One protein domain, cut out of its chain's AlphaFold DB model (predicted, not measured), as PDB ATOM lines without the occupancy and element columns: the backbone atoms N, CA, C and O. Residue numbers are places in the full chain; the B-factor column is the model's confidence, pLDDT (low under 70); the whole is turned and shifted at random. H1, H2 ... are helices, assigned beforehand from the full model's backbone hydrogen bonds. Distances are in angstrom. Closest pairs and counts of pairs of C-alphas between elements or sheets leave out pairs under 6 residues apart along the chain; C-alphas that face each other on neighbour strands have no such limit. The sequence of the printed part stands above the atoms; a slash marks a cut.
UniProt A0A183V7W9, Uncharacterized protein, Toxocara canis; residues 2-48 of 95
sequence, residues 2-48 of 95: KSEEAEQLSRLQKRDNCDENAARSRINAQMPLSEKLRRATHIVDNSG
ATOM      1  N   LYS A   2     324.546 350.677 296.681       75.75
ATOM      2  CA  LYS A   2     323.764 350.027 297.739       75.75
ATOM      3  C   LYS A   2     324.654 349.835 298.977       75.75
ATOM      4  O   LYS A   2     325.792 349.401 298.825       75.75
ATOM      5  N   SER A   3     324.139 350.184 300.153       73.19
ATOM      6  CA  SER A   3     324.707 349.896 301.482       73.19
ATOM      7  C   SER A   3     323.559 349.855 302.490       73.19
ATOM      8  O   SER A   3     322.604 350.612 302.325       73.19
ATOM      9  N   GLU A   4     323.621 348.991 303.500       80.44
ATOM     10  CA  GLU A   4     322.580 348.917 304.535       80.44
ATOM     11  C   GLU A   4     322.576 350.173 305.423       80.44
ATOM     12  O   GLU A   4     323.589 350.859 305.558       80.44
ATOM     13  N   GLU A   5     321.437 350.494 306.042       80.50
ATOM     14  CA  GLU A   5     321.274 351.742 306.806       80.50
ATOM     15  C   GLU A   5     322.225 351.824 308.011       80.50
ATOM     16  O   GLU A   5     322.845 352.861 308.243       80.50
ATOM     17  N   ALA A   6     322.414 350.716 308.733       84.62
ATOM     18  CA  ALA A   6     323.348 350.641 309.859       84.62
ATOM     19  C   ALA A   6     324.804 350.881 309.420       84.62
ATOM     20  O   ALA A   6     325.578 351.561 310.098       84.62
ATOM     21  N   GLU A   7     325.169 350.367 308.247       86.94
ATOM     22  CA  GLU A   7     326.489 350.571 307.663       86.94
ATOM     23  C   GLU A   7     326.677 352.030 307.218       86.94
ATOM     24  O   GLU A   7     327.717 352.643 307.478       86.94
ATOM     25  N   GLN A   8     325.648 352.619 306.605       87.62
ATOM     26  CA  GLN A   8     325.634 354.024 306.204       87.62
ATOM     27  C   GLN A   8     325.758 354.960 307.413       87.62
ATOM     28  O   GLN A   8     326.511 355.935 307.352       87.62
ATOM     29  N   LEU A   9     325.075 354.640 308.515       91.56
ATOM     30  CA  LEU A   9     325.162 355.367 309.777       91.56
ATOM     31  C   LEU A   9     326.590 355.338 310.334       91.56
ATOM     32  O   LEU A   9     327.180 356.396 310.555       91.56
ATOM     33  N   SER A  10     327.180 354.145 310.474       91.12
ATOM     34  CA  SER A  10     328.549 353.988 310.987       91.12
ATOM     35  C   SER A  10     329.574 354.743 310.136       91.12
ATOM     36  O   SER A  10     330.459 355.419 310.666       91.12
ATOM     37  N   ARG A  11     329.448 354.668 308.803       89.75
ATOM     38  CA  ARG A  11     330.333 355.376 307.866       89.75
ATOM     39  C   ARG A  11     330.192 356.896 307.987       89.75
ATOM     40  O   ARG A  11     331.207 357.587 307.979       89.75
ATOM     41  N   LEU A  12     328.968 357.415 308.117       92.69
ATOM     42  CA  LEU A  12     328.714 358.851 308.281       92.69
ATOM     43  C   LEU A  12     329.308 359.391 309.581       92.69
ATOM     44  O   LEU A  12     330.027 360.384 309.535       92.69
ATOM     45  N   GLN A  13     329.069 358.711 310.703       94.38
ATOM     46  CA  GLN A  13     329.615 359.118 312.000       94.38
ATOM     47  C   GLN A  13     331.146 359.144 311.975       94.38
ATOM     48  O   GLN A  13     331.750 360.132 312.378       94.38
ATOM     49  N   LYS A  14     331.783 358.096 311.430       93.75
ATOM     50  CA  LYS A  14     333.250 358.014 311.327       93.75
ATOM     51  C   LYS A  14     333.848 359.078 310.406       93.75
ATOM     52  O   LYS A  14     334.899 359.622 310.717       93.75
ATOM     53  N   ARG A  15     333.212 359.346 309.262       93.75
ATOM     54  CA  ARG A  15     333.727 360.289 308.257       93.75
ATOM     55  C   ARG A  15     333.537 361.742 308.680       93.75
ATOM     56  O   ARG A  15     334.442 362.548 308.505       93.75
ATOM     57  N   ASP A  16     332.358 362.062 309.204       93.88
ATOM     58  CA  ASP A  16     331.941 363.442 309.465       93.88
ATOM     59  C   ASP A  16     332.096 363.836 310.945       93.88
ATOM     60  O   ASP A  16     331.800 364.975 311.297       93.88
ATOM     61  N   ASN A  17     332.539 362.904 311.799       94.12
ATOM     62  CA  ASN A  17     332.663 363.053 313.251       94.12
ATOM     63  C   ASN A  17     331.383 363.616 313.902       94.12
ATOM     64  O   ASN A  17     331.429 364.550 314.703       94.12
ATOM     65  N   CYS A  18     330.225 363.083 313.499       93.75
ATOM     66  CA  CYS A  18     328.910 363.521 313.959       93.75
ATOM     67  C   CYS A  18     328.224 362.474 314.845       93.75
ATOM     68  O   CYS A  18     328.540 361.284 314.792       93.75
ATOM     69  N   ASP A  19     327.268 362.925 315.659       95.06
ATOM     70  CA  ASP A  19     326.451 362.034 316.480       95.06
ATOM     71  C   ASP A  19     325.404 361.264 315.650       95.06
ATOM     72  O   ASP A  19     325.196 361.497 314.454       95.06
ATOM     73  N   GLU A  20     324.748 360.292 316.287       94.38
ATOM     74  CA  GLU A  20     323.737 359.454 315.634       94.38
ATOM     75  C   GLU A  20     322.544 360.262 315.113       94.38
ATOM     76  O   GLU A  20     322.066 360.001 314.009       94.38
ATOM     77  N   ASN A  21     322.080 361.262 315.862       95.06
ATOM     78  CA  ASN A  21     320.912 362.059 315.489       95.06
ATOM     79  C   ASN A  21     321.187 362.895 314.236       95.06
ATOM     80  O   ASN A  21     320.360 362.952 313.320       95.06
ATOM     81  N   ALA A  22     322.371 363.501 314.158       94.75
ATOM     82  CA  ALA A  22     322.841 364.237 312.997       94.75
ATOM     83  C   ALA A  22     323.018 363.310 311.787       94.75
ATOM     84  O   ALA A  22     322.590 363.651 310.680       94.75
ATOM     85  N   ALA A  23     323.599 362.121 311.979       94.06
ATOM     86  CA  ALA A  23     323.763 361.143 310.907       94.06
ATOM     87  C   ALA A  23     322.408 360.620 310.389       94.06
ATOM     88  O   ALA A  23     322.179 360.628 309.178       94.06
ATOM     89  N   ARG A  24     321.471 360.265 311.279       93.19
ATOM     90  CA  ARG A  24     320.099 359.859 310.922       93.19
ATOM     91  C   ARG A  24     319.339 360.962 310.203       93.19
ATOM     92  O   ARG A  24     318.702 360.692 309.192       93.19
ATOM     93  N   SER A  25     319.455 362.207 310.661       93.94
ATOM     94  CA  SER A  25     318.834 363.354 309.984       93.94
ATOM     95  C   SER A  25     319.326 363.485 308.539       93.94
ATOM     96  O   SER A  25     318.528 363.707 307.631       93.94
ATOM     97  N   ARG A  26     320.624 363.267 308.291       92.88
ATOM     98  CA  ARG A  26     321.204 363.273 306.935       92.88
ATOM     99  C   ARG A  26     320.758 362.091 306.078       92.88
ATOM    100  O   ARG A  26     320.624 362.252 304.867       92.88
ATOM    101  N   ILE A  27     320.576 360.911 306.671       91.19
ATOM    102  CA  ILE A  27     320.043 359.730 305.971       91.19
ATOM    103  C   ILE A  27     318.587 359.990 305.572       91.19
ATOM    104  O   ILE A  27     318.238 359.833 304.406       91.19
ATOM    105  N   ASN A  28     317.773 360.484 306.504       91.75
ATOM    106  CA  ASN A  28     316.348 360.750 306.298       91.75
ATOM    107  C   ASN A  28     316.073 361.915 305.335       91.75
ATOM    108  O   ASN A  28     315.018 361.955 304.712       91.75
ATOM    109  N   ALA A  29     317.012 362.856 305.191       93.44
ATOM    110  CA  ALA A  29     316.925 363.930 304.201       93.44
ATOM    111  C   ALA A  29     317.139 363.445 302.752       93.44
ATOM    112  O   ALA A  29     316.895 364.191 301.804       93.44
ATOM    113  N   GLN A  30     317.627 362.217 302.561       90.81
ATOM    114  CA  GLN A  30     317.825 361.618 301.244       90.81
ATOM    115  C   GLN A  30     316.602 360.797 300.821       90.81
ATOM    116  O   GLN A  30     315.770 360.395 301.629       90.81
ATOM    117  N   MET A  31     316.517 360.495 299.523       91.25
ATOM    118  CA  MET A  31     315.561 359.508 299.018       91.25
ATOM    119  C   MET A  31     315.805 358.141 299.687       91.25
ATOM    120  O   MET A  31     316.966 357.716 299.740       91.25
ATOM    121  N   PRO A  32     314.747 357.416 300.115       90.75
ATOM    122  CA  PRO A  32     314.885 356.073 300.671       90.75
ATOM    123  C   PRO A  32     315.676 355.147 299.745       90.75
ATOM    124  O   PRO A  32     315.536 355.198 298.520       90.75
ATOM    125  N   LEU A  33     316.492 354.264 300.322       87.50
ATOM    126  CA  LEU A  33     317.345 353.368 299.538       87.50
ATOM    127  C   LEU A  33     316.534 352.500 298.564       87.50
ATOM    128  O   LEU A  33     316.930 352.345 297.413       87.50
ATOM    129  N   SER A  34     315.385 351.980 298.997       90.75
ATOM    130  CA  SER A  34     314.472 351.191 298.159       90.75
ATOM    131  C   SER A  34     314.003 351.961 296.920       90.75
ATOM    132  O   SER A  34     314.042 351.441 295.807       90.75
ATOM    133  N   GLU A  35     313.627 353.225 297.097       93.56
ATOM    134  CA  GLU A  35     313.218 354.132 296.024       93.56
ATOM    135  C   GLU A  35     314.369 354.448 295.067       93.56
ATOM    136  O   GLU A  35     314.206 354.405 293.845       93.56
ATOM    137  N   LYS A  36     315.562 354.700 295.616       91.94
ATOM    138  CA  LYS A  36     316.776 354.937 294.831       91.94
ATOM    139  C   LYS A  36     317.140 353.725 293.975       91.94
ATOM    140  O   LYS A  36     317.516 353.898 292.821       91.94
ATOM    141  N   LEU A  37     317.013 352.514 294.523       92.69
ATOM    142  CA  LEU A  37     317.251 351.266 293.796       92.69
ATOM    143  C   LEU A  37     316.207 351.050 292.699       92.69
ATOM    144  O   LEU A  37     316.580 350.713 291.583       92.69
ATOM    145  N   ARG A  38     314.922 351.320 292.975       94.56
ATOM    146  CA  ARG A  38     313.843 351.189 291.980       94.56
ATOM    147  C   ARG A  38     314.049 352.083 290.756       94.56
ATOM    148  O   ARG A  38     313.659 351.712 289.656       94.56
ATOM    149  N   ARG A  39     314.625 353.272 290.945       95.50
ATOM    150  CA  ARG A  39     314.859 354.253 289.871       95.50
ATOM    151  C   ARG A  39     316.184 354.059 289.133       95.50
ATOM    152  O   ARG A  39     316.407 354.724 288.125       95.50
ATOM    153  N   ALA A  40     317.089 353.235 289.650       95.31
ATOM    154  CA  ALA A  40     318.433 353.123 289.107       95.31
ATOM    155  C   ALA A  40     318.456 352.251 287.846       95.31
ATOM    156  O   ALA A  40     317.998 351.114 287.867       95.31
ATOM    157  N   THR A  41     319.066 352.754 286.772       96.31
ATOM    158  CA  THR A  41     319.381 351.944 285.582       96.31
ATOM    159  C   THR A  41     320.519 350.963 285.863       96.31
ATOM    160  O   THR A  41     320.495 349.833 285.396       96.31
ATOM    161  N   HIS A  42     321.497 351.387 286.671       95.00
ATOM    162  CA  HIS A  42     322.661 350.588 287.047       95.00
ATOM    163  C   HIS A  42     322.908 350.698 288.553       95.00
ATOM    164  O   HIS A  42     322.787 351.777 289.146       95.00
ATOM    165  N   ILE A  43     323.284 349.585 289.184       94.44
ATOM    166  CA  ILE A  43     323.541 349.506 290.623       94.44
ATOM    167  C   ILE A  43     324.953 348.964 290.845       94.44
ATOM    168  O   ILE A  43     325.268 347.857 290.436       94.44
ATOM    169  N   VAL A  44     325.771 349.741 291.555       94.38
ATOM    170  CA  VAL A  44     327.045 349.286 292.133       94.38
ATOM    171  C   VAL A  44     326.835 348.997 293.618       94.38
ATOM    172  O   VAL A  44     326.331 349.864 294.338       94.38
ATOM    173  N   ASP A  45     327.192 347.809 294.084       90.75
ATOM    174  CA  ASP A  45     327.199 347.439 295.501       90.75
ATOM    175  C   ASP A  45     328.568 347.756 296.121       90.75
ATOM    176  O   ASP A  45     329.585 347.296 295.605       90.75
ATOM    177  N   ASN A  46     328.579 348.548 297.202       89.31
ATOM    178  CA  ASN A  46     329.790 348.977 297.917       89.31
ATOM    179  C   ASN A  46     329.783 348.546 299.401       89.31
ATOM    180  O   ASN A  46     330.435 349.177 300.242       89.31
ATOM    181  N   SER A  47     328.990 347.524 299.730       84.75
ATOM    182  CA  SER A  47     328.952 346.891 301.059       84.75
ATOM    183  C   SER A  47     330.051 345.834 301.255       84.75
ATOM    184  O   SER A  47     330.308 345.403 302.374       84.75
ATOM    185  N   GLY A  48     330.702 345.405 300.170       80.69
ATOM    186  CA  GLY A  48     331.717 344.355 300.182       80.69
ATOM    187  C   GLY A  48     333.148 344.859 300.003       80.69
ATOM    188  O   GLY A  48     333.469 346.026 300.216       80.69
TER     189      GLY A  48
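What this domain is: This is residues 2 to 48 of the 95 residues of an uncharacterized protein of Toxocara canis (UniProt A0A183V7W9). H1 packs on H2 at a steep angle, H3 lies beyond the far end of H2, and residues 40 to 48 fold back toward the first printed residues, making an open loop of chain. The printed part has 47 residues with three named helices, H1, H2, H3 in chain order, and no named strand: all helix. It is only just loose, close to compact, with a radius of gyration of the C-alphas of 11.5 A and spans of 33 by 23 by 13 A.

How they stand to each other: Begin at H1, residues 5 to 16, which with residues 8 to 13 alone touches H2, residues 20 to 28. Look at Leu 9 and Ala 23, their closest C-alphas, 6.0 A apart. The two run opposite ways at a steep tilt of 63 degrees. H3, residues 33 to 39, is apart from H2, and only just apart from H1, the closest C-alphas being 8.4 A apart. In H1, H2 and H3 every O i to N i+4 pair is within hydrogen-bond range.

Where its parts are: Find C-alpha 5 at (321.274, 351.742, 306.806); from there H1 runs 16.1 A. H2 covers 12.0 A and H3 10.0 A, ending at C-alpha 39, (314.859, 354.253, 289.871).

The domain as a whole: The C-alphas of Asp 19 and Thr 41 are farthest apart, 33.3 A. Both links between helices are tight, the printed part has no cut, and no printed residue is under pLDDT 70.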